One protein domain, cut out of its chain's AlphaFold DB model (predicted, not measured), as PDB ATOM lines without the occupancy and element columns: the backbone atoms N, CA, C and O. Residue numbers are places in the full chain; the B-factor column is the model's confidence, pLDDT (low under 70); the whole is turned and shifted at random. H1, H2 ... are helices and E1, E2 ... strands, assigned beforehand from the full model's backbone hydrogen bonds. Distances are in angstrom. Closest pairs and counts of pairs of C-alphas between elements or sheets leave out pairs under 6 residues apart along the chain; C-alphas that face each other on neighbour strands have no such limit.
ATOM      1  N   LEU A 370      58.146  18.817  12.652       84.50
ATOM      2  CA  LEU A 370      57.241  19.007  13.774       84.50
ATOM      3  C   LEU A 370      57.117  17.681  14.526       84.50
ATOM      4  O   LEU A 370      56.376  16.782  14.140       84.50
ATOM      5  N   THR A 371      57.890  17.579  15.603       84.94
ATOM      6  CA  THR A 371      57.929  16.443  16.530       84.94
ATOM      7  C   THR A 371      57.712  16.903  17.969       84.94
ATOM      8  O   THR A 371      57.948  18.071  18.291       84.94
ATOM      9  N   GLU A 372      57.338  15.981  18.855       83.75
ATOM     10  CA  GLU A 372      57.155  16.233  20.294       83.75
ATOM     11  C   GLU A 372      58.357  16.964  20.917       83.75
ATOM     12  O   GLU A 372      58.206  18.005  21.556       83.75
ATOM     13  N   ASN A 373      59.570  16.475  20.644       83.31
ATOM     14  CA  ASN A 373      60.817  17.013  21.197       83.31
ATOM     15  C   ASN A 373      61.253  18.341  20.562       83.31
ATOM     16  O   ASN A 373      62.168  18.999  21.054       83.31
ATOM     17  N   SER A 374      60.644  18.720  19.439       87.00
ATOM     18  CA  SER A 374      60.969  19.963  18.738       87.00
ATOM     19  C   SER A 374      60.148  21.163  19.219       87.00
ATOM     20  O   SER A 374      60.440  22.283  18.798       87.00
ATOM     21  N   LEU A 375      59.134  20.944  20.066       91.81
ATOM     22  CA  LEU A 375      58.298  22.006  20.616       91.81
ATOM     23  C   LEU A 375      59.004  22.767  21.737       91.81
ATOM     24  O   LEU A 375      59.615  22.191  22.637       91.81
ATOM     25  N   GLN A 376      58.844  24.084  21.725       91.81
ATOM     26  CA  GLN A 376      59.194  24.925  22.857       91.81
ATOM     27  C   GLN A 376      58.096  24.841  23.919       91.81
ATOM     28  O   GLN A 376      56.959  25.247  23.690       91.81
ATOM     29  N   VAL A 377      58.457  24.356  25.106       93.50
ATOM     30  CA  VAL A 377      57.571  24.323  26.276       93.50
ATOM     31  C   VAL A 377      58.300  24.962  27.459       93.50
ATOM     32  O   VAL A 377      58.917  24.245  28.256       93.50
ATOM     33  N   PRO A 378      58.306  26.306  27.553       90.50
ATOM     34  CA  PRO A 378      58.952  27.001  28.657       90.50
ATOM     35  C   PRO A 378      58.316  26.630  29.995       90.50
ATOM     36  O   PRO A 378      57.104  26.427  30.098       90.50
ATOM     37  N   GLU A 379      59.139  26.567  31.031       85.81
ATOM     38  CA  GLU A 379      58.666  26.327  32.391       85.81
ATOM     39  C   GLU A 379      58.014  27.581  32.983       85.81
ATOM     40  O   GLU A 379      58.268  28.704  32.545       85.81
ATOM     41  N   GLY A 380      57.128  27.393  33.963       79.88
ATOM     42  CA  GLY A 380      56.393  28.490  34.607       79.88
ATOM     43  C   GLY A 380      55.150  28.989  33.859       79.88
ATOM     44  O   GLY A 380      54.478  29.890  34.357       79.88
ATOM     45  N   LEU A 381      54.814  28.409  32.701       92.69
ATOM     46  CA  LEU A 381      53.555  28.651  31.986       92.69
ATOM     47  C   LEU A 381      52.529  27.556  32.296       92.69
ATOM     48  O   LEU A 381      52.882  26.405  32.568       92.69
ATOM     49  N   TYR A 382      51.253  27.921  32.189       95.81
ATOM     50  CA  TYR A 382      50.128  26.992  32.200       95.81
ATOM     51  C   TYR A 382      49.513  26.926  30.807       95.81
ATOM     52  O   TYR A 382      49.236  27.956  30.201       95.81
ATOM     53  N   PHE A 383      49.273  25.725  30.308       97.44
ATOM     54  CA  PHE A 383      48.782  25.458  28.963       97.44
ATOM     55  C   PHE A 383      47.359  24.903  29.017       97.44
ATOM     56  O   PHE A 383      47.047  24.039  29.838       97.44
ATOM     57  N   ASP A 384      46.495  25.393  28.139       97.25
ATOM     58  CA  ASP A 384      45.136  24.896  27.956       97.25
ATOM     59  C   ASP A 384      45.069  23.916  26.782       97.25
ATOM     60  O   ASP A 384      45.839  24.013  25.826       97.25
ATOM     61  N   LYS A 385      44.116  22.982  26.839       94.69
ATOM     62  CA  LYS A 385      43.892  21.988  25.783       94.69
ATOM     63  C   LYS A 385      43.490  22.617  24.446       94.69
ATOM     64  O   LYS A 385      43.638  21.977  23.414       94.69
ATOM     65  N   THR A 386      42.990  23.854  24.442       93.62
ATOM     66  CA  THR A 386      42.676  24.609  23.220       93.62
ATOM     67  C   THR A 386      43.864  25.431  22.709       93.62
ATOM     68  O   THR A 386      43.671  26.456  22.059       93.62
ATOM     69  N   HIS A 387      45.090  25.011  23.021       96.94
ATOM     70  CA  HIS A 387      46.348  25.560  22.509       96.94
ATOM     71  C   HIS A 387      46.662  27.023  22.830       96.94
ATOM     72  O   HIS A 387      47.335  27.743  22.083       96.94
ATOM     73  N   THR A 388      46.188  27.472  23.985       97.38
ATOM     74  CA  THR A 388      46.575  28.759  24.560       97.38
ATOM     75  C   THR A 388      47.423  28.544  25.799       97.38
ATOM     76  O   THR A 388      47.210  27.578  26.528       97.38
ATOM     77  N   TRP A 389      48.335  29.465  26.088       97.94
ATOM     78  CA  TRP A 389      49.062  29.483  27.353       97.94
ATOM     79  C   TRP A 389      48.701  30.713  28.168       97.94
ATOM     80  O   TRP A 389      48.340  31.759  27.626       97.94
ATOM     81  N   VAL A 390      48.852  30.590  29.481       97.75
ATOM     82  CA  VAL A 390      48.760  31.692  30.422       97.75
ATOM     83  C   VAL A 390      49.962  31.757  31.351       97.75
ATOM     84  O   VAL A 390      50.515  30.737  31.766       97.75
ATOM     85  N   TYR A 391      50.353  32.980  31.688       94.31
ATOM     86  CA  TYR A 391      51.409  33.289  32.643       94.31
ATOM     87  C   TYR A 391      50.899  34.324  33.639       94.31
ATOM     88  O   TYR A 391      50.425  35.385  33.242       94.31
ATOM     89  N   MET A 392      50.996  34.016  34.929       88.50
ATOM     90  CA  MET A 392      50.604  34.932  35.997       88.50
ATOM     91  C   MET A 392      51.749  35.899  36.306       88.50
ATOM     92  O   MET A 392      52.797  35.486  36.803       88.50
ATOM     93  N   GLU A 393      51.534  37.188  36.061       78.75
ATOM     94  CA  GLU A 393      52.465  38.244  36.437       78.75
ATOM     95  C   GLU A 393      52.413  38.542  37.945       78.75
ATOM     96  O   GLU A 393      51.535  38.103  38.698       78.75
ATOM     97  N   ARG A 394      53.409  39.294  38.425       70.44
ATOM     98  CA  ARG A 394      53.547  39.628  39.852       70.44
ATOM     99  C   ARG A 394      52.396  40.488  40.373       70.44
ATOM    100  O   ARG A 394      52.082  40.414  41.551       70.44
ATOM    101  N   ASP A 395      51.735  41.260  39.530       66.81
ATOM    102  CA  ASP A 395      50.582  42.090  39.896       66.81
ATOM    103  C   ASP A 395      49.244  41.327  39.881       66.81
ATOM    104  O   ASP A 395      48.209  41.894  40.218       66.81
ATOM    105  N   GLY A 396      49.251  40.031  39.544       70.06
ATOM    106  CA  GLY A 396      48.034  39.219  39.460       70.06
ATOM    107  C   GLY A 396      47.343  39.280  38.095       70.06
ATOM    108  O   GLY A 396      46.311  38.633  37.908       70.06
ATOM    109  N   ILE A 397      47.907  40.020  37.137       90.62
ATOM    110  CA  ILE A 397      47.453  40.011  35.752       90.62
ATOM    111  C   ILE A 397      48.002  38.773  35.045       90.62
ATOM    112  O   ILE A 397      49.159  38.387  35.181       90.62
ATOM    113  N   VAL A 398      47.143  38.123  34.276       93.25
ATOM    114  CA  VAL A 398      47.455  36.927  33.509       93.25
ATOM    115  C   VAL A 398      47.723  37.314  32.066       93.25
ATOM    116  O   VAL A 398      46.817  37.749  31.356       93.25
ATOM    117  N   ARG A 399      48.950  37.102  31.597       97.56
ATOM    118  CA  ARG A 399      49.235  37.137  30.163       97.56
ATOM    119  C   ARG A 399      48.683  35.891  29.501       97.56
ATOM    120  O   ARG A 399      48.837  34.802  30.040       97.56
ATOM    121  N   LEU A 400      48.078  36.062  28.336       98.31
ATOM    122  CA  LEU A 400      47.517  35.008  27.499       98.31
ATOM    123  C   LEU A 400      48.187  35.045  26.128       98.31
ATOM    124  O   LEU A 400      48.266  36.118  25.536       98.31
ATOM    125  N   GLY A 401      48.601  33.897  25.599       98.19
ATOM    126  CA  GLY A 401      49.093  33.747  24.228       98.19
ATOM    127  C   GLY A 401      48.774  32.371  23.644       98.19
ATOM    128  O   GLY A 401      47.958  31.632  24.198       98.19
ATOM    129  N   ILE A 402      49.404  32.034  22.519       98.06
ATOM    130  CA  ILE A 402      49.234  30.742  21.834       98.06
ATOM    131  C   ILE A 402      50.478  29.880  21.986       98.06
ATOM    132  O   ILE A 402      51.592  30.406  22.048       98.06
ATOM    133  N   ASP A 403      50.292  28.570  22.098       97.31
ATOM    134  CA  ASP A 403      51.415  27.656  22.277       97.31
ATOM    135  C   ASP A 403      52.238  27.452  20.989       97.31
ATOM    136  O   ASP A 403      51.861  27.851  19.881       97.31
ATOM    137  N   ASP A 404      53.410  26.833  21.152       96.50
ATOM    138  CA  ASP A 404      54.309  26.541  20.035       96.50
ATOM    139  C   ASP A 404      53.738  25.470  19.092       96.50
ATOM    140  O   ASP A 404      54.075  25.440  17.914       96.50
ATOM    141  N   PHE A 405      52.850  24.599  19.574       96.12
ATOM    142  CA  PHE A 405      52.256  23.560  18.740       96.12
ATOM    143  C   PHE A 405      51.333  24.174  17.688       96.12
ATOM    144  O   PHE A 405      51.534  23.964  16.492       96.12
ATOM    145  N   LEU A 406      50.369  24.997  18.101       96.44
ATOM    146  CA  LEU A 406      49.385  25.586  17.201       96.44
ATOM    147  C   LEU A 406      50.045  26.460  16.142       96.44
ATOM    148  O   LEU A 406      49.712  26.345  14.961       96.44
ATOM    149  N   GLN A 407      50.994  27.313  16.533       95.38
ATOM    150  CA  GLN A 407      51.667  28.200  15.583       95.38
ATOM    151  C   GLN A 407      52.474  27.404  14.540       95.38
ATOM    152  O   GLN A 407      52.498  27.771  13.364       95.38
ATOM    153  N   ARG A 408      53.061  26.266  14.937       93.88
ATOM    154  CA  ARG A 408      53.789  25.376  14.024       93.88
ATOM    155  C   ARG A 408      52.883  24.506  13.176       93.88
ATOM    156  O   ARG A 408      53.255  24.200  12.056       93.88
ATOM    157  N   VAL A 409      51.700  24.128  13.648       93.38
ATOM    158  CA  VAL A 409      50.727  23.383  12.833       93.38
ATOM    159  C   VAL A 409      50.118  24.289  11.760       93.38
ATOM    160  O   VAL A 409      50.002  23.903  10.597       93.38
ATOM    161  N   THR A 410      49.758  25.513  12.135       92.06
ATOM    162  CA  THR A 410      48.989  26.452  11.300       92.06
ATOM    163  C   THR A 410      49.848  27.304  10.368       92.06
ATOM    164  O   THR A 410      49.384  27.725   9.303       92.06
ATOM    165  N   GLY A 411      51.107  27.537  10.737       89.88
ATOM    166  CA  GLY A 411      52.020  28.394   9.998       89.88
ATOM    167  C   GLY A 411      51.852  29.876  10.330       89.88
ATOM    168  O   GLY A 411      51.280  30.269  11.345       89.88
ATOM    169  N   THR A 412      52.423  30.734   9.483       92.44
ATOM    170  CA  THR A 412      52.575  32.158   9.810       92.44
ATOM    171  C   THR A 412      51.255  32.928   9.744       92.44
ATOM    172  O   THR A 412      50.653  33.035   8.676       92.44
ATOM    173  N   PHE A 413      50.839  33.525  10.862       94.56
ATOM    174  CA  PHE A 413      49.612  34.318  10.927       94.56
ATOM    175  C   PHE A 413      49.762  35.667  10.226       94.56
ATOM    176  O   PHE A 413      50.773  36.357  10.342       94.56
ATOM    177  N   THR A 414      48.703  36.055   9.522       94.44
ATOM    178  CA  THR A 414      48.618  37.303   8.745       94.44
ATOM    179  C   THR A 414      47.733  38.359   9.385       94.44
ATOM    180  O   THR A 414      47.864  39.534   9.060       94.44
ATOM    181  N   ARG A 415      46.820  37.959  10.280       95.75
ATOM    182  CA  ARG A 415      45.956  38.871  11.035       95.75
ATOM    183  C   ARG A 415      45.444  38.190  12.301       95.75
ATOM    184  O   ARG A 415      45.318  36.967  12.341       95.75
ATOM    185  N   ILE A 416      45.091  38.988  13.300       97.50
ATOM    186  CA  ILE A 416      44.372  38.557  14.499       97.50
ATOM    187  C   ILE A 416      43.136  39.440  14.691       97.50
ATOM    188  O   ILE A 416      43.183  40.646  14.453       97.50
ATOM    189  N   LYS A 417      42.012  38.841  15.085       97.25
ATOM    190  CA  LYS A 417      40.849  39.566  15.610       97.25
ATOM    191  C   LYS A 417      40.881  39.462  17.127       97.25
ATOM    192  O   LYS A 417      40.852  38.350  17.663       97.25
ATOM    193  N   MET A 418      40.939  40.617  17.782       96.88
ATOM    194  CA  MET A 418      41.013  40.735  19.232       96.88
ATOM    195  C   MET A 418      39.759  41.407  19.804       96.88
ATOM    196  O   MET A 418      39.086  42.183  19.126       96.88
ATOM    197  N   LYS A 419      39.455  41.077  21.054       96.56
ATOM    198  CA  LYS A 419      38.524  41.754  21.948       96.56
ATOM    199  C   LYS A 419      39.172  43.013  22.509       96.56
ATOM    200  O   LYS A 419      40.395  43.111  22.586       96.56
ATOM    201  N   ASN A 420      38.350  43.956  22.939       95.12
ATOM    202  CA  ASN A 420      38.816  45.219  23.489       95.12
ATOM    203  C   ASN A 420      39.105  45.106  24.995       95.12
ATOM    204  O   ASN A 420      38.434  44.346  25.704       95.12
ATOM    205  N   PRO A 421      40.049  45.909  25.520       96.88
ATOM    206  CA  PRO A 421      40.171  46.128  26.956       96.88
ATOM    207  C   PRO A 421      38.832  46.538  27.596       96.88
ATOM    208  O   PRO A 421      38.067  47.318  27.033       96.88
ATOM    209  N   GLY A 422      38.548  46.000  28.780       93.44
ATOM    210  CA  GLY A 422      37.295  46.162  29.521       93.44
ATOM    211  C   GLY A 422      36.262  45.059  29.273       93.44
ATOM    212  O   GLY A 422      35.341  44.901  30.077       93.44
ATOM    213  N   GLU A 423      36.406  44.257  28.213       97.25
ATOM    214  CA  GLU A 423      35.511  43.125  27.970       97.25
ATOM    215  C   GLU A 423      35.710  42.013  29.011       97.25
ATOM    216  O   GLU A 423      36.833  41.641  29.362       97.25
ATOM    217  N   LYS A 424      34.591  41.447  29.475       96.56
ATOM    218  CA  LYS A 424      34.581  40.247  30.316       96.56
ATOM    219  C   LYS A 424      34.540  39.002  29.440       96.56
ATOM    220  O   LYS A 424      33.758  38.928  28.494       96.56
ATOM    221  N   ILE A 425      35.347  38.019  29.804       96.00
ATOM    222  CA  ILE A 425      35.419  36.704  29.169       96.00
ATOM    223  C   ILE A 425      35.220  35.637  30.239       96.00
ATOM    224  O   ILE A 425      35.687  35.792  31.369       96.00
ATOM    225  N   LYS A 426      34.507  34.562  29.915       97.25
ATOM    226  CA  LYS A 426      34.474  33.360  30.749       97.25
ATOM    227  C   LYS A 426      35.407  32.323  30.155       97.25
ATOM    228  O   LYS A 426      35.610  32.293  28.943       97.25
ATOM    229  N   LYS A 427      35.944  31.447  31.003       94.81
ATOM    230  CA  LYS A 427      36.638  30.249  30.542       94.81
ATOM    231  C   LYS A 427      35.766  29.562  29.494       94.81
ATOM    232  O   LYS A 427      34.553  29.469  29.682       94.81
ATOM    233  N   ASN A 428      36.391  29.081  28.424       94.75
ATOM    234  CA  ASN A 428      35.750  28.418  27.295       94.75
ATOM    235  C   ASN A 428      34.923  29.339  26.364       94.75
ATOM    236  O   ASN A 428      34.349  28.838  25.390       94.75
ATOM    237  N   ASP A 429      34.886  30.658  26.591       95.69
ATOM    238  CA  ASP A 429      34.348  31.624  25.622       95.69
ATOM    239  C   ASP A 429      35.360  31.888  24.493       95.69
ATOM    240  O   ASP A 429      36.565  31.895  24.748       95.69
ATOM    241  N   PRO A 430      34.917  32.169  23.255       96.62
ATOM    242  CA  PRO A 430      35.799  32.659  22.197       96.62
ATOM    243  C   PRO A 430      36.532  33.940  22.623       96.62
ATOM    244  O   PRO A 430      35.897  34.938  22.981       96.62
ATOM    245  N   VAL A 431      37.866  33.929  22.562       96.75
ATOM    246  CA  VAL A 431      38.712  35.033  23.056       96.75
ATOM    247  C   VAL A 431      39.496  35.738  21.951       96.75
ATOM    248  O   VAL A 431      39.758  36.938  22.045       96.75
ATOM    249  N   MET A 432      39.855  35.022  20.885       97.38
ATOM    250  CA  MET A 432      40.558  35.580  19.728       97.38
ATOM    251  C   MET A 432      40.299  34.746  18.472       97.38
ATOM    252  O   MET A 432      39.948  33.568  18.554       97.38
ATOM    253  N   THR A 433      40.498  35.350  17.301       97.69
ATOM    254  CA  THR A 433      40.504  34.628  16.021       97.69
ATOM    255  C   THR A 433      41.806  34.896  15.283       97.69
ATOM    256  O   THR A 433      42.098  36.042  14.940       97.69
ATOM    257  N   LEU A 434      42.568  33.845  15.009       97.31
ATOM    258  CA  LEU A 434      43.791  33.900  14.218       97.31
ATOM    259  C   LEU A 434      43.463  33.703  12.744       97.31
ATOM    260  O   LEU A 434      42.591  32.903  12.414       97.31
ATOM    261  N   ILE A 435      44.143  34.431  11.857       95.81
ATOM    262  CA  ILE A 435      43.878  34.396  10.417       95.81
ATOM    263  C   ILE A 435      45.180  34.194   9.643       95.81
ATOM    264  O   ILE A 435      46.113  34.999   9.733       95.81
ATOM    265  N   GLN A 436      45.206  33.160   8.811       91.44
ATOM    266  CA  GLN A 436      46.296  32.806   7.909       91.44
ATOM    267  C   GLN A 436      45.770  32.839   6.470       91.44
ATOM    268  O   GLN A 436      44.971  31.994   6.080       91.44
ATOM    269  N   ASN A 437      46.163  33.848   5.682       89.94
ATOM    270  CA  ASN A 437      45.770  33.995   4.271       89.94
ATOM    271  C   ASN A 437      44.258  33.795   4.004       89.94
ATOM    272  O   ASN A 437      43.866  33.159   3.030       89.94
ATOM    273  N   GLY A 438      43.400  34.322   4.885       83.50
ATOM    274  CA  GLY A 438      41.938  34.217   4.778       83.50
ATOM    275  C   GLY A 438      41.308  33.015   5.493       83.50
ATOM    276  O   GLY A 438      40.103  33.039   5.729       83.50
ATOM    277  N   LYS A 439      42.100  32.024   5.913       89.38
ATOM    278  CA  LYS A 439      41.661  30.884   6.736       89.38
ATOM    279  C   LYS A 439      41.751  31.254   8.207       89.38
ATOM    280  O   LYS A 439      42.637  32.021   8.582       89.38
ATOM    281  N   GLN A 440      40.828  30.770   9.032       92.56
ATOM    282  CA  GLN A 440      40.679  31.254  10.404       92.56
ATOM    283  C   GLN A 440      40.586  30.129  11.431       92.56
ATOM    284  O   GLN A 440      39.989  29.096  11.154       92.56
ATOM    285  N   ILE A 441      41.136  30.377  12.622       96.06
ATOM    286  CA  ILE A 441      40.976  29.539  13.816       96.06
ATOM    287  C   ILE A 441      40.501  30.419  14.967       96.06
ATOM    288  O   ILE A 441      41.073  31.478  15.233       96.06
ATOM    289  N   VAL A 442      39.445  29.989  15.644       97.31
ATOM    290  CA  VAL A 442      38.904  30.604  16.852       97.31
ATOM    291  C   VAL A 442      39.473  29.878  18.063       97.31
ATOM    292  O   VAL A 442      39.357  28.659  18.172       97.31
ATOM    293  N   LEU A 443      40.067  30.643  18.978       97.56
ATOM    294  CA  LEU A 443      40.601  30.131  20.236       97.56
ATOM    295  C   LEU A 443      39.765  30.599  21.416       97.56
ATOM    296  O   LEU A 443      39.086  31.632  21.364       97.56
ATOM    297  N   TYR A 444      39.855  29.835  22.496       96.75
ATOM    298  CA  TYR A 444      39.020  29.990  23.671       96.75
ATOM    299  C   TYR A 444      39.805  30.556  24.849       96.75
ATOM    300  O   TYR A 444      41.019  30.404  24.948       96.75
ATOM    301  N   ALA A 445      39.103  31.254  25.734       97.00
ATOM    302  CA  ALA A 445      39.678  31.779  26.955       97.00
ATOM    303  C   ALA A 445      40.015  30.613  27.905       97.00
ATOM    304  O   ALA A 445      39.099  29.892  28.312       97.00
ATOM    305  N   PRO A 446      41.278  30.448  28.323       96.31
ATOM    306  CA  PRO A 446      41.654  29.405  29.280       96.31
ATOM    307  C   PRO A 446      41.217  29.741  30.711       96.31
ATOM    308  O   PRO A 446      41.081  28.859  31.560       96.31
ATOM    309  N   VAL A 447      40.962  31.026  30.975       96.69
ATOM    310  CA  VAL A 447      40.502  31.551  32.262       96.69
ATOM    311  C   VAL A 447      39.428  32.618  32.060       96.69
ATOM    312  O   VAL A 447      39.442  33.370  31.087       96.69
ATOM    313  N   SER A 448      38.495  32.694  33.003       97.62
ATOM    314  CA  SER A 448      37.526  33.772  33.129       97.62
ATOM    315  C   SER A 448      38.205  35.026  33.673       97.62
ATOM    316  O   SER A 448      39.037  34.937  34.576       97.62
ATOM    317  N   GLY A 449      37.801  36.207  33.215       95.38
ATOM    318  CA  GLY A 449      38.367  37.467  33.688       95.38
ATOM    319  C   GLY A 449      37.900  38.693  32.917       95.38
ATOM    320  O   GLY A 449      36.998  38.624  32.082       95.38
ATOM    321  N   THR A 450      38.536  39.823  33.211       96.81
ATOM    322  CA  THR A 450      38.374  41.079  32.471       96.81
ATOM    323  C   THR A 450      39.660  41.368  31.709       96.81
ATOM    324  O   THR A 450      40.739  41.381  32.300       96.81
ATOM    325  N   ILE A 451      39.570  41.621  30.404       98.19
ATOM    326  CA  ILE A 451      40.738  42.007  29.603       98.19
ATOM    327  C   ILE A 451      41.180  43.398  30.057       98.19
ATOM    328  O   ILE A 451      40.421  44.357  29.952       98.19
ATOM    329  N   ARG A 452      42.396  43.523  30.583       95.50
ATOM    330  CA  ARG A 452      42.970  44.806  31.015       95.50
ATOM    331  C   ARG A 452      43.772  45.465  29.907       95.50
ATOM    332  O   ARG A 452      43.708  46.680  29.760       95.50
ATOM    333  N   GLN A 453      44.463  44.663  29.105       96.38
ATOM    334  CA  GLN A 453      45.277  45.143  27.998       96.38
ATOM    335  C   GLN A 453      45.273  44.129  26.853       96.38
ATOM    336  O   GLN A 453      45.167  42.923  27.084       96.38
ATOM    337  N   MET A 454      45.423  44.618  25.625       97.19
ATOM    338  CA  MET A 454      45.747  43.804  24.453       97.19
ATOM    339  C   MET A 454      47.109  44.218  23.893       97.19
ATOM    340  O   MET A 454      47.512  45.375  24.026       97.19
ATOM    341  N   ASN A 455      47.822  43.286  23.267       97.50
ATOM    342  CA  ASN A 455      49.088  43.577  22.611       97.50
ATOM    343  C   ASN A 455      48.845  44.186  21.225       97.50
ATOM    344  O   ASN A 455      48.710  43.482  20.224       97.50
ATOM    345  N   GLU A 456      48.809  45.515  21.167       95.88
ATOM    346  CA  GLU A 456      48.543  46.269  19.936       95.88
ATOM    347  C   GLU A 456      49.562  45.991  18.824       95.88
ATOM    348  O   GLU A 456      49.213  46.054  17.647       95.88
ATOM    349  N   SER A 457      50.793  45.588  19.166       94.56
ATOM    350  CA  SER A 457      51.813  45.257  18.160       94.56
ATOM    351  C   SER A 457      51.397  44.101  17.242       94.56
ATOM    352  O   SER A 457      51.857  44.024  16.102       94.56
ATOM    353  N   LEU A 458      50.491  43.228  17.701       95.88
ATOM    354  CA  LEU A 458      49.972  42.115  16.911       95.88
ATOM    355  C   LEU A 458      48.979  42.550  15.830       95.88
ATOM    356  O   LEU A 458      48.685  41.750  14.947       95.88
ATOM    357  N   ILE A 459      48.470  43.785  15.869       92.69
ATOM    358  CA  ILE A 459      47.619  44.336  14.805       92.69
ATOM    359  C   ILE A 459      48.450  44.515  13.531       92.69
ATOM    360  O   ILE A 459      48.036  44.078  12.457       92.69
ATOM    361  N   ASP A 460      49.649  45.082  13.679       92.12
ATOM    362  CA  ASP A 460      50.560  45.363  12.567       92.12
ATOM    363  C   ASP A 460      51.504  44.193  12.267       92.12
ATOM    364  O   ASP A 460      51.903  43.985  11.119       92.12
ATOM    365  N   LYS A 461      51.890  43.422  13.294       94.88
ATOM    366  CA  LYS A 461      52.862  42.322  13.186       94.88
ATOM    367  C   LYS A 461      52.374  41.014  13.835       94.88
ATOM    368  O   LYS A 461      53.027  40.503  14.747       94.88
ATOM    369  N   PRO A 462      51.291  40.389  13.333       94.88
ATOM    370  CA  PRO A 462      50.800  39.110  13.860       94.88
ATOM    371  C   PRO A 462      51.838  37.976  13.839       94.88
ATOM    372  O   PRO A 462      51.795  37.085  14.684       94.88
ATOM    373  N   SER A 463      52.804  38.018  12.913       92.44
ATOM    374  CA  SER A 463      53.863  37.007  12.779       92.44
ATOM    375  C   SER A 463      54.757  36.875  14.017       92.44
ATOM    376  O   SER A 463      55.465  35.877  14.153       92.44
ATOM    377  N   VAL A 464      54.729  37.852  14.932       93.19
ATOM    378  CA  VAL A 464      55.422  37.778  16.227       93.19
ATOM    379  C   VAL A 464      54.924  36.592  17.062       93.19
ATOM    380  O   VAL A 464      55.721  35.974  17.764       93.19
ATOM    381  N   MET A 465      53.654  36.195  16.918       95.31
ATOM    382  CA  MET A 465      53.115  34.987  17.558       95.31
ATOM    383  C   MET A 465      53.788  33.701  17.060       95.31
ATOM    384  O   MET A 465      53.802  32.708  17.777       95.31
ATOM    385  N   ASN A 466      54.379  33.709  15.862       93.88
ATOM    386  CA  ASN A 466      55.144  32.576  15.342       93.88
ATOM    387  C   ASN A 466      56.619  32.632  15.754       93.88
ATOM    388  O   ASN A 466      57.218  31.604  16.057       93.88
ATOM    389  N   SER A 467      57.240  33.816  15.738       91.44
ATOM    390  CA  SER A 467      58.676  33.948  16.027       91.44
ATOM    391  C   SER A 467      59.006  34.030  17.519       91.44
ATOM    392  O   SER A 467      60.130  33.722  17.905       91.44
ATOM    393  N   SER A 468      58.062  34.480  18.350       93.31
ATOM    394  CA  SER A 468      58.254  34.756  19.779       93.31
ATOM    395  C   SER A 468      56.994  34.420  20.606       93.31
ATOM    396  O   SER A 468      56.522  35.270  21.368       93.31
ATOM    397  N   PRO A 469      56.426  33.197  20.488       94.19
ATOM    398  CA  PRO A 469      55.103  32.848  21.031       94.19
ATOM    399  C   PRO A 469      54.949  33.094  22.538       94.19
ATOM    400  O   PRO A 469      53.860  33.421  22.995       94.19
ATOM    401  N   PHE A 470      56.039  32.983  23.307       95.00
ATOM    402  CA  PHE A 470      56.033  33.079  24.775       95.00
ATOM    403  C   PHE A 470      56.588  34.389  25.337       95.00
ATOM    404  O   PHE A 470      56.628  34.565  26.553       95.00
ATOM    405  N   LYS A 471      57.079  35.293  24.481       92.56
ATOM    406  CA  LYS A 471      57.647  36.575  24.921       92.56
ATOM    407  C   LYS A 471      56.875  37.725  24.313       92.56
ATOM    408  O   LYS A 471      55.997  38.266  24.965       92.56
ATOM    409  N   GLU A 472      57.174  38.083  23.072       93.62
ATOM    410  CA  GLU A 472      56.540  39.225  22.403       93.62
ATOM    411  C   GLU A 472      55.165  38.865  21.822       93.62
ATOM    412  O   GLU A 472      54.358  39.752  21.569       93.62
ATOM    413  N   GLY A 473      54.879  37.571  21.650       95.88
ATOM    414  CA  GLY A 473      53.635  37.033  21.097       95.88
ATOM    415  C   GLY A 473      52.479  36.880  22.090       95.88
ATOM    416  O   GLY A 473      51.510  36.195  21.773       95.88
ATOM    417  N   TRP A 474      52.556  37.482  23.283       97.81
ATOM    418  CA  TRP A 474      51.402  37.555  24.188       97.81
ATOM    419  C   TRP A 474      50.286  38.389  23.543       97.81
ATOM    420  O   TRP A 474      50.563  39.370  22.860       97.81
ATOM    421  N   VAL A 475      49.031  38.009  23.749       98.25
ATOM    422  CA  VAL A 475      47.850  38.601  23.104       98.25
ATOM    423  C   VAL A 475      47.089  39.511  24.063       98.25
ATOM    424  O   VAL A 475      46.778  40.646  23.710       98.25
ATOM    425  N   TYR A 476      46.817  39.044  25.284       98.56
ATOM    426  CA  TYR A 476      46.095  39.820  26.295       98.56
ATOM    427  C   TYR A 476      46.782  39.785  27.648       98.56
ATOM    428  O   TYR A 476      47.438  38.803  27.985       98.56
ATOM    429  N   ALA A 477      46.545  40.830  28.432       97.31
ATOM    430  CA  ALA A 477      46.738  40.858  29.869       97.31
ATOM    431  C   ALA A 477      45.338  40.869  30.509       97.31
ATOM    432  O   ALA A 477      44.536  41.772  30.256       97.31
ATOM    433  N   ILE A 478      45.005  39.828  31.263       97.31
ATOM    434  CA  ILE A 478      43.671  39.549  31.801       97.31
ATOM    435  C   ILE A 478      43.741  39.625  33.314       97.31
ATOM    436  O   ILE A 478      44.554  38.954  33.930       97.31
ATOM    437  N   GLU A 479      42.848  40.376  33.936       96.06
ATOM    438  CA  GLU A 479      42.608  40.238  35.366       96.06
ATOM    439  C   GLU A 479      41.680  39.033  35.584       96.06
ATOM    440  O   GLU A 479      40.514  39.073  35.165       96.06
ATOM    441  N   PRO A 480      42.171  37.934  36.177       90.12
ATOM    442  CA  PRO A 480      41.416  36.696  36.258       90.12
ATOM    443  C   PRO A 480      40.335  36.774  37.341       90.12
ATOM    444  O   PRO A 480      40.574  37.212  38.462       90.12
ATOM    445  N   ALA A 481      39.146  36.263  37.035       83.44
ATOM    446  CA  ALA A 481      38.027  36.209  37.974       83.44
ATOM    447  C   ALA A 481      38.061  34.957  38.872       83.44
ATOM    448  O   ALA A 481      37.570  34.998  39.994       83.44
ATOM    449  N   ASN A 482      38.614  33.837  38.383       86.06
ATOM    450  CA  ASN A 482      38.528  32.525  39.045       86.06
ATOM    451  C   ASN A 482      39.835  31.709  38.979       86.06
ATOM    452  O   ASN A 482      39.792  30.477  38.933       86.06
ATOM    453  N   TRP A 483      40.994  32.380  39.000       83.81
ATOM    454  CA  TRP A 483      42.312  31.766  38.767       83.81
ATOM    455  C   TRP A 483      42.525  30.422  39.484       83.81
ATOM    456  O   TRP A 483      42.740  29.411  38.827       83.81
ATOM    457  N   LEU A 484      42.379  30.367  40.815       66.56
ATOM    458  CA  LEU A 484      42.643  29.145  41.599       66.56
ATOM    459  C   LEU A 484      41.748  27.950  41.248       66.56
ATOM    460  O   LEU A 484      42.127  26.799  41.475       66.56
ATOM    461  N   ARG A 485      40.534  28.201  40.748       75.44
ATOM    462  CA  ARG A 485      39.631  27.131  40.315       75.44
ATOM    463  C   ARG A 485      40.001  26.666  38.915       75.44
ATOM    464  O   ARG A 485      39.979  25.470  38.649       75.44
ATOM    465  N   GLU A 486      40.307  27.612  38.039       86.56
ATOM    466  CA  GLU A 486      40.463  27.347  36.614       86.56
ATOM    467  C   GLU A 486      41.852  26.820  36.253       86.56
ATOM    468  O   GLU A 486      41.958  25.975  35.367       86.56
ATOM    469  N   ILE A 487      42.881  27.206  37.012       87.62
ATOM    470  CA  ILE A 487      44.265  26.744  36.840       87.62
ATOM    471  C   ILE A 487      44.399  25.218  36.918       87.62
ATOM    472  O   ILE A 487      45.245  24.640  36.250       87.62
ATOM    473  N   LYS A 488      43.524  24.541  37.676       87.81
ATOM    474  CA  LYS A 488      43.516  23.075  37.832       87.81
ATOM    475  C   LYS A 488      43.158  22.328  36.550       87.81
ATOM    476  O   LYS A 488      43.380  21.127  36.458       87.81
ATOM    477  N   PHE A 489      42.540  23.018  35.594       91.12
ATOM    478  CA  PHE A 489      42.230  22.459  34.282       91.12
ATOM    479  C   PHE A 489      43.335  22.727  33.259       91.12
ATOM    480  O   PHE A 489      43.248  22.225  32.139       91.12
ATOM    481  N   LEU A 490      44.336  23.521  33.637       93.75
ATOM    482  CA  LEU A 490      45.494  23.836  32.823       93.75
ATOM    483  C   LEU A 490      46.646  22.899  33.179       93.75
ATOM    484  O   LEU A 490      46.680  22.289  34.247       93.75
ATOM    485  N   LYS A 491      47.598  22.786  32.266       94.56
ATOM    486  CA  LYS A 491      48.737  21.878  32.361       94.56
ATOM    487  C   LYS A 491      50.007  22.683  32.534       94.56
ATOM    488  O   LYS A 491      50.264  23.587  31.747       94.56
ATOM    489  N   MET A 492      50.812  22.366  33.537       88.81
ATOM    490  CA  MET A 492      52.162  22.924  33.625       88.81
ATOM    491  C   MET A 492      53.085  22.242  32.611       88.81
ATOM    492  O   MET A 492      52.729  21.214  32.041       88.81
ATOM    493  N   ALA A 493      54.272  22.805  32.384       87.69
ATOM    494  CA  ALA A 493      55.188  22.373  31.325       87.69
ATOM    495  C   ALA A 493      55.408  20.848  31.245       87.69
ATOM    496  O   ALA A 493      55.379  20.291  30.151       87.69
ATOM    497  N   GLN A 494      55.584  20.155  32.376       85.56
ATOM    498  CA  GLN A 494      55.769  18.699  32.391       85.56
ATOM    499  C   GLN A 494      54.494  17.933  32.000       85.56
ATOM    500  O   GLN A 494      54.545  17.089  31.108       85.56
ATOM    501  N   ASP A 495      53.345  18.274  32.586       88.94
ATOM    502  CA  ASP A 495      52.056  17.654  32.245       88.94
ATOM    503  C   ASP A 495      51.632  17.948  30.804       88.94
ATOM    504  O   ASP A 495      50.977  17.134  30.153       88.94
ATOM    505  N   TYR A 496      51.996  19.127  30.298       94.56
ATOM    506  CA  TYR A 496      51.771  19.512  28.915       94.56
ATOM    507  C   TYR A 496      52.656  18.696  27.971       94.56
ATOM    508  O   TYR A 496      52.152  18.190  26.973       94.56
ATOM    509  N   ARG A 497      53.940  18.497  28.308       92.25
ATOM    510  CA  ARG A 497      54.851  17.625  27.547       92.25
ATOM    511  C   ARG A 497      54.345  16.187  27.452       92.25
ATOM    512  O   ARG A 497      54.565  15.551  26.430       92.25
ATOM    513  N   GLU A 498      53.671  15.677  28.478       91.19
ATOM    514  CA  GLU A 498      53.061  14.346  28.407       91.19
ATOM    515  C   GLU A 498      51.760  14.356  27.595       91.19
ATOM    516  O   GLU A 498      51.558  13.522  26.716       91.19
ATOM    517  N   TRP A 499      50.889  15.339  27.834       94.31
ATOM    518  CA  TRP A 499      49.617  15.459  27.122       94.31
ATOM    519  C   TRP A 499      49.791  15.662  25.612       94.31
ATOM    520  O   TRP A 499      49.057  15.057  24.829       94.31
ATOM    521  N   ILE A 500      50.774  16.469  25.198       94.69
ATOM    522  CA  ILE A 500      50.962  16.833  23.792       94.69
ATOM    523  C   ILE A 500      51.304  15.619  22.922       94.69
ATOM    524  O   ILE A 500      50.960  15.612  21.747       94.69
ATOM    525  N   LYS A 501      51.888  14.553  23.487       91.31
ATOM    526  CA  LYS A 501      52.136  13.289  22.769       91.31
ATOM    527  C   LYS A 501      50.839  12.687  22.228       91.31
ATOM    528  O   LYS A 501      50.752  12.305  21.065       91.31
ATOM    529  N   GLY A 502      49.791  12.668  23.056       90.06
ATOM    530  CA  GLY A 502      48.454  12.240  22.636       90.06
ATOM    531  C   GLY A 502      47.839  13.180  21.598       90.06
ATOM    532  O   GLY A 502      47.125  12.740  20.700       90.06
ATOM    533  N   GLU A 503      48.169  14.467  21.668       93.44
ATOM    534  CA  GLU A 503      47.699  15.464  20.708       93.44
ATOM    535  C   GLU A 503      48.342  15.293  19.321       93.44
ATOM    536  O   GLU A 503      47.669  15.450  18.305       93.44
ATOM    537  N   PHE A 504      49.604  14.855  19.251       89.12
ATOM    538  CA  PHE A 504      50.245  14.430  18.000       89.12
ATOM    539  C   PHE A 504      49.576  13.194  17.383       89.12
ATOM    540  O   PHE A 504      49.439  13.116  16.158       89.12
ATOM    541  N   VAL A 505      49.122  12.246  18.210       85.44
ATOM    542  CA  VAL A 505      48.340  11.091  17.740       85.44
ATOM    543  C   VAL A 505      47.013  11.560  17.149       85.44
ATOM    544  O   VAL A 505      46.711  11.217  16.007       85.44
ATOM    545  N   ARG A 506      46.275  12.424  17.861       90.19
ATOM    546  CA  ARG A 506      45.038  13.029  17.342       90.19
ATOM    547  C   ARG A 506      45.270  13.792  16.043       90.19
ATOM    548  O   ARG A 506      44.416  13.757  15.163       90.19
ATOM    549  N   LEU A 507      46.407  14.479  15.910       87.69
ATOM    550  CA  LEU A 507      46.724  15.254  14.709       87.69
ATOM    551  C   LEU A 507      46.907  14.320  13.509       87.69
ATOM    552  O   LEU A 507      46.429  14.607  12.412       87.69
ATOM    553  N   ARG A 508      47.550  13.169  13.725       81.94
ATOM    554  CA  ARG A 508      47.709  12.126  12.708       81.94
ATOM    555  C   ARG A 508      46.380  11.517  12.299       81.94
ATOM    556  O   ARG A 508      46.142  11.381  11.103       81.94
ATOM    557  N   ASP A 509      45.528  11.201  13.265       77.38
ATOM    558  CA  ASP A 509      44.208  10.635  12.993       77.38
ATOM    559  C   ASP A 509      43.336  11.641  12.222       77.38
ATOM    560  O   ASP A 509      42.746  11.291  11.202       77.38
ATOM    561  N   PHE A 510      43.371  12.922  12.615       85.06
ATOM    562  CA  PHE A 510      42.705  14.011  11.896       85.06
ATOM    563  C   PHE A 510      43.134  14.083  10.426       85.06
ATOM    564  O   PHE A 510      42.283  14.159   9.540       85.06
ATOM    565  N   PHE A 511      44.441  14.045  10.146       79.50
ATOM    566  CA  PHE A 511      44.942  14.095   8.772       79.50
ATOM    567  C   PHE A 511      44.632  12.831   7.971       79.50
ATOM    568  O   PHE A 511      44.393  12.929   6.770       79.50
ATOM    569  N   ALA A 512      44.616  11.662   8.613       73.19
ATOM    570  CA  ALA A 512      44.234  10.416   7.961       73.19
ATOM    571  C   ALA A 512      42.761  10.424   7.511       73.19
ATOM    572  O   ALA A 512      42.436   9.822   6.489       73.19
ATOM    573  N   GLU A 513      41.889  11.113   8.250       73.38
ATOM    574  CA  GLU A 513      40.455  11.208   7.961       73.38
ATOM    575  C   GLU A 513      40.101  12.386   7.036       73.38
ATOM    576  O   GLU A 513      39.292  12.238   6.121       73.38
ATOM    577  N   SER A 514      40.724  13.548   7.248       68.50
ATOM    578  CA  SER A 514      40.296  14.821   6.644       68.50
ATOM    579  C   SER A 514      41.065  15.198   5.377       68.50
ATOM    580  O   SER A 514      40.654  16.103   4.650       68.50
ATOM    581  N   VAL A 515      42.197  14.542   5.087       66.00
ATOM    582  CA  VAL A 515      43.022  14.855   3.912       66.00
ATOM    583  C   VAL A 515      42.978  13.709   2.899       66.00
ATOM    584  O   VAL A 515      43.352  12.583   3.227       66.00
ATOM    585  N   PRO A 516      42.576  13.975   1.638       58.09
ATOM    586  CA  PRO A 516      42.593  12.972   0.580       58.09
ATOM    587  C   PRO A 516      43.963  12.298   0.444       58.09
ATOM    588  O   PRO A 516      45.001  12.959   0.508       58.09
ATOM    589  N   SER A 517      43.970  10.995   0.157       56.34
ATOM    590  CA  SER A 517      45.170  10.139   0.097       56.34
ATOM    591  C   SER A 517      46.269  10.650  -0.853       56.34
ATOM    592  O   SER A 517      47.431  10.275  -0.738       56.34
ATOM    593  N   CYS A 518      45.914  11.505  -1.819       46.72
ATOM    594  CA  CYS A 518      46.844  12.115  -2.769       46.72
ATOM    595  C   CYS A 518      47.656  13.293  -2.195       46.72
ATOM    596  O   CYS A 518      48.682  13.654  -2.767       46.72
ATOM    597  N   LEU A 519      47.231  13.886  -1.074       52.38
ATOM    598  CA  LEU A 519      47.899  15.018  -0.421       52.38
ATOM    599  C   LEU A 519      48.732  14.598   0.802       52.38
ATOM    600  O   LEU A 519      49.492  15.408   1.332       52.38
ATOM    601  N   THR A 520      48.669  13.327   1.209       54.06
ATOM    602  CA  THR A 520      49.358  12.782   2.392       54.06
ATOM    603  C   THR A 520      50.884  12.944   2.324       54.06
ATOM    604  O   THR A 520      51.527  13.161   3.347       54.06
ATOM    605  N   GLY A 521      51.464  12.953   1.117       50.72
ATOM    606  CA  GLY A 521      52.896  13.207   0.904       50.72
ATOM    607  C   GLY A 521      53.365  14.643   1.196       50.72
ATOM    608  O   GLY A 521      54.565  14.867   1.290       50.72
ATOM    609  N   HIS A 522      52.452  15.614   1.347       52.66
ATOM    610  CA  HIS A 522      52.780  16.981   1.794       52.66
ATOM    611  C   HIS A 522      52.706  17.134   3.326       52.66
ATOM    612  O   HIS A 522      53.253  18.084   3.890       52.66
ATOM    613  N   VAL A 523      52.027  16.195   3.993       56.88
ATOM    614  CA  VAL A 523      51.751  16.196   5.437       56.88
ATOM    615  C   VAL A 523      52.820  15.407   6.203       56.88
ATOM    616  O   VAL A 523      53.206  15.809   7.298       56.88
ATOM    617  N   ILE A 524      53.329  14.319   5.614       59.03
ATOM    618  CA  ILE A 524      54.271  13.378   6.236       59.03
ATOM    619  C   ILE A 524      55.522  13.253   5.349       59.03
ATOM    620  O   ILE A 524      55.399  13.121   4.130       59.03
ATOM    621  N   TYR A 525      56.725  13.280   5.935       59.84
ATOM    622  CA  TYR A 525      57.967  12.993   5.197       59.84
ATOM    623  C   TYR A 525      57.979  11.550   4.646       59.84
ATOM    624  O   TYR A 525      57.436  10.639   5.272       59.84
ATOM    625  N   GLN A 526      58.635  11.325   3.497       45.75
ATOM    626  CA  GLN A 526      58.711  10.011   2.820       45.75
ATOM    627  C   GLN A 526      59.313   8.883   3.682       45.75
ATOM    628  O   GLN A 526      59.100   7.713   3.371       45.75
ATOM    629  N   ASP A 527      59.971   9.226   4.793       43.38
ATOM    630  CA  ASP A 527      60.588   8.279   5.728       43.38
ATOM    631  C   ASP A 527      59.654   7.835   6.879       43.38
ATOM    632  O   ASP A 527      60.076   7.122   7.785       43.38
ATOM    633  N   GLY A 528      58.361   8.188   6.825       50.94
ATOM    634  CA  GLY A 528      57.310   7.416   7.498       50.94
ATOM    635  C   GLY A 528      57.078   7.686   8.990       50.94
ATOM    636  O   GLY A 528      56.912   6.734   9.751       50.94
ATOM    637  N   GLY A 529      56.966   8.950   9.422       57.94
ATOM    638  CA  GLY A 529      56.451   9.206  10.780       57.94
ATOM    639  C   GLY A 529      56.343  10.649  11.272       57.94
ATOM    640  O   GLY A 529      55.596  10.884  12.218       57.94
ATOM    641  N   GLU A 530      57.038  11.613  10.663       68.62
ATOM    642  CA  GLU A 530      57.125  12.984  11.197       68.62
ATOM    643  C   GLU A 530      56.376  14.010  10.334       68.62
ATOM    644  O   GLU A 530      56.400  13.941   9.100       68.62
ATOM    645  N   PHE A 531      55.730  14.985  10.987       76.62
ATOM    646  CA  PHE A 531      55.006  16.063  10.314       76.62
ATOM    647  C   PHE A 531      55.952  17.124   9.753       76.62
ATOM    648  O   PHE A 531      56.955  17.501  10.373       76.62
ATOM    649  N   SER A 532      55.592  17.672   8.593       79.31
ATOM    650  CA  SER A 532      56.183  18.919   8.113       79.31
ATOM    651  C   SER A 532      55.795  20.090   9.031       79.31
ATOM    652  O   SER A 532      54.717  20.121   9.625       79.31
ATOM    653  N   ASP A 533      56.692  21.066   9.182       82.88
ATOM    654  CA  ASP A 533      56.336  22.322   9.849       82.88
ATOM    655  C   ASP A 533      55.312  23.087   8.996       82.88
ATOM    656  O   ASP A 533      55.389  23.071   7.767       82.88
ATOM    657  N   ALA A 534      54.383  23.784   9.644       86.38
ATOM    658  CA  ALA A 534      53.287  24.524   9.021       86.38
ATOM    659  C   ALA A 534      52.367  23.654   8.143       86.38
ATOM    660  O   ALA A 534      51.890  24.091   7.095       86.38
ATOM    661  N   VAL A 535      52.097  22.425   8.584       86.81
ATOM    662  CA  VAL A 535      51.348  21.403   7.836       86.81
ATOM    663  C   VAL A 535      49.964  21.854   7.338       86.81
ATOM    664  O   VAL A 535      49.563  21.487   6.234       86.81
ATOM    665  N   LEU A 536      49.243  22.708   8.075       86.94
ATOM    666  CA  LEU A 536      47.951  23.253   7.631       86.94
ATOM    667  C   LEU A 536      48.090  24.442   6.668       86.94
ATOM    668  O   LEU A 536      47.127  24.785   5.976       86.94
ATOM    669  N   GLN A 537      49.251  25.096   6.599       86.44
ATOM    670  CA  GLN A 537      49.418  26.392   5.931       86.44
ATOM    671  C   GLN A 537      48.987  26.366   4.460       86.44
ATOM    672  O   GLN A 537      48.409  27.339   3.971       86.44
ATOM    673  N   ASN A 538      49.223  25.253   3.763       79.25
ATOM    674  CA  ASN A 538      48.924  25.102   2.336       79.25
ATOM    675  C   ASN A 538      47.641  24.307   2.053       79.25
ATOM    676  O   ASN A 538      47.300  24.108   0.890       79.25
ATOM    677  N   LEU A 539      46.919  23.872   3.089       81.56
ATOM    678  CA  LEU A 539      45.662  23.140   2.928       81.56
ATOM    679  C   LEU A 539      44.482  24.089   2.717       81.56
ATOM    680  O   LEU A 539      44.567  25.291   3.006       81.56
ATOM    681  N   SER A 540      43.396  23.544   2.167       77.44
ATOM    682  CA  SER A 540      42.222  24.315   1.767       77.44
ATOM    683  C   SER A 540      41.447  24.867   2.978       77.44
ATOM    684  O   SER A 540      41.633  24.389   4.101       77.44
ATOM    685  N   PRO A 541      40.597  25.893   2.784       79.69
ATOM    686  CA  PRO A 541      39.746  26.423   3.848       79.69
ATOM    687  C   PRO A 541      38.837  25.367   4.486       79.69
ATOM    688  O   PRO A 541      38.652  25.403   5.696       79.69
ATOM    689  N   GLU A 542      38.341  24.400   3.712       78.56
ATOM    690  CA  GLU A 542      37.483  23.316   4.210       78.56
ATOM    691  C   GLU A 542      38.221  22.461   5.251       78.56
ATOM    692  O   GLU A 542      37.692  22.197   6.326       78.56
ATOM    693  N   VAL A 543      39.494  22.125   5.001       81.69
ATOM    694  CA  VAL A 543      40.324  21.386   5.971       81.69
ATOM    695  C   VAL A 543      40.587  22.214   7.233       81.69
ATOM    696  O   VAL A 543      40.682  21.664   8.327       81.69
ATOM    697  N   TRP A 544      40.697  23.540   7.116       85.81
ATOM    698  CA  TRP A 544      40.812  24.425   8.282       85.81
ATOM    699  C   TRP A 544      39.523  24.472   9.110       85.81
ATOM    700  O   TRP A 544      39.596  24.511  10.337       85.81
ATOM    701  N   GLU A 545      38.358  24.450   8.462       83.81
ATOM    702  CA  GLU A 545      37.063  24.352   9.143       83.81
ATOM    703  C   GLU A 545      36.906  23.003   9.853       83.81
ATOM    704  O   GLU A 545      36.488  22.964  11.014       83.81
ATOM    705  N   ASP A 546      37.321  21.908   9.212       83.44
ATOM    706  CA  ASP A 546      37.345  20.588   9.840       83.44
ATOM    707  C   ASP A 546      38.322  20.539  11.017       83.44
ATOM    708  O   ASP A 546      37.987  19.983  12.064       83.44
ATOM    709  N   PHE A 547      39.496  21.164  10.895       90.44
ATOM    710  CA  PHE A 547      40.457  21.278  11.993       90.44
ATOM    711  C   PHE A 547      39.875  22.078  13.164       90.44
ATOM    712  O   PHE A 547      39.965  21.655  14.315       90.44
ATOM    713  N   GLN A 548      39.202  23.201  12.897       93.00
ATOM    714  CA  GLN A 548      38.502  23.948  13.943       93.00
ATOM    715  C   GLN A 548      37.498  23.052  14.679       93.00
ATOM    716  O   GLN A 548      37.537  22.955  15.904       93.00
ATOM    717  N   LYS A 549      36.612  22.389  13.934       87.00
ATOM    718  CA  LYS A 549      35.465  21.674  14.496       87.00
ATOM    719  C   LYS A 549      35.846  20.360  15.178       87.00
ATOM    720  O   LYS A 549      35.316  20.039  16.239       87.00
ATOM    721  N   HIS A 550      36.718  19.572  14.559       87.12
ATOM    722  CA  HIS A 550      37.002  18.203  14.994       87.12
ATOM    723  C   HIS A 550      38.310  18.091  15.787       87.12
ATOM    724  O   HIS A 550      38.500  17.112  16.508       87.12
ATOM    725  N   PHE A 551      39.191  19.095  15.714       91.75
ATOM    726  CA  PHE A 551      40.436  19.120  16.478       91.75
ATOM    727  C   PHE A 551      40.372  20.115  17.643       91.75
ATOM    728  O   PHE A 551      40.390  19.696  18.800       91.75
ATOM    729  N   ILE A 552      40.218  21.415  17.358       94.19
ATOM    730  CA  ILE A 552      40.261  22.477  18.379       94.19
ATOM    731  C   ILE A 552      39.026  22.444  19.290       94.19
ATOM    732  O   ILE A 552      39.159  22.381  20.512       94.19
ATOM    733  N   ASP A 553      37.821  22.454  18.716       91.25
ATOM    734  CA  ASP A 553      36.571  22.491  19.488       91.25
ATOM    735  C   ASP A 553      36.346  21.197  20.279       91.25
ATOM    736  O   ASP A 553      35.786  21.226  21.375       91.25
ATOM    737  N   ALA A 554      36.829  20.063  19.762       88.44
ATOM    738  CA  ALA A 554      36.769  18.776  20.449       88.44
ATOM    739  C   ALA A 554      37.635  18.745  21.721       88.44
ATOM    740  O   ALA A 554      37.269  18.079  22.685       88.44
ATOM    741  N   SER A 555      38.734  19.508  21.766       83.81
ATOM    742  CA  SER A 555      39.612  19.620  22.944       83.81
ATOM    743  C   SER A 555      38.984  20.395  24.115       83.81
ATOM    744  O   SER A 555      39.538  20.404  25.216       83.81
ATOM    745  N   LYS A 556      37.838  21.055  23.884       73.50
ATOM    746  CA  LYS A 556      37.070  21.812  24.887       73.50
ATOM    747  C   LYS A 556      36.295  20.916  25.860       73.50
ATOM    748  O   LYS A 556      35.990  21.357  26.974       73.50
ATOM    749  N   LEU A 557      35.919  19.722  25.398       50.41
ATOM    750  CA  LEU A 557      35.158  18.704  26.129       50.41
ATOM    751  C   LEU A 557      36.088  17.912  27.063       50.41
ATOM    752  O   LEU A 557      35.610  17.542  28.158       50.41
TER     753      LEU A 557
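What this domain is: This is residues 370 to 557 of the 557 residues of the protein "Glycine cleavage system H protein (Lipoate-binding)" of Tangfeifania diversioriginum (UniProt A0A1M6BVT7). Two antiparallel sheets, E1 E2 E7 E6 and E3 E4 E5, follow one another along the longest axis; H7 packs on edge strand E5, while the long, kinked H5 meets H7 near its end and runs clear of both sheets. Short H6 and the long loop after it lie at one far end. There are 188 residues printed, with seven named helices and seven named strands, in the order E1 E2 H1 E3 E4 E5 E6 H2 H3 E7 H4 H5 H6 H7, class mixed. The whole is compact, with a radius of gyration of the C-alphas of 16.1 A, and only just elongated, spanning 51 by 33 by 28 A.

How they stand to each other: After residues 370 to 387, which hold no named element, look for the hairpin of E1, residues 388 to 392, and E2, residues 398 to 402, where N 389 and O 401 are 2.9 A apart. E7, residues 476 to 480, is antiparallel to E2, with N 398 and O 478 at 2.7 A, and to E6, residues 449 to 454, with N 452 and O 477 at 2.8 A; this sheet is strongly twisted. The meander, each strand the antiparallel neighbour of the one before, is E3, residues 415 to 418, E4, residues 430 to 436, and E5, residues 439 to 444; see N 417 and O 433 at 2.8 A and N 434 and O 441 at 2.8 A. H1, residues 404 to 410, and H2, residues 457 to 460, only graze the meander's sheet. H3, residues 464 to 467, touches H1, closest at the C-alphas of Asn 466 and Gln 407, 5.6 A. H4, residues 483 to 489, only grazes the four-stranded sheet. H7, residues 541 to 556, is on the meander's sheet, its closest C-alpha to E5 being Pro 541, 5.6 A from Lys 439. H5, residues 493 to 514, touches H7 with residues 506 to 514 alone, closest at the C-alphas of Ser 514 and Val 543, 6.6 A, at a steep tilt of 40 degrees, opposite ways. H6, residues 520 to 523, only just touches H5, with 3 pairs of C-alphas within 8 A, closest Val 523 and Phe 511, 7.9 A. Each O i to N i+4 pair is within hydrogen-bond range in H1, but 1 of 3 in H4, with 2 of 4 O i to N i+3 pairs, 16 of 18 in H5 and 9 of 12 in H7; H2, H3 and H6 are too short for one.

Where its parts are: Find C-alpha 388 at (46.575, 28.759, 24.560), where E1 begins. E4 is 17.7 A long and E5 17.2 A. From C-alpha 493 at (55.188, 22.373, 31.325), H5 runs 29.8 A, with a kink of 32 degrees near residue 500. H7 runs 21.7 A to C-alpha 556 at (37.070, 21.812, 24.887).

The domain as a whole: The C-alphas farthest apart, of Asp 395 and Cys 518, are 52.3 A apart. The printed part has no cut; the links E3 to E4 and H6 to H7 are long. The model's pLDDT is under 70 at residues 395, 484, 514 to 530 and 557.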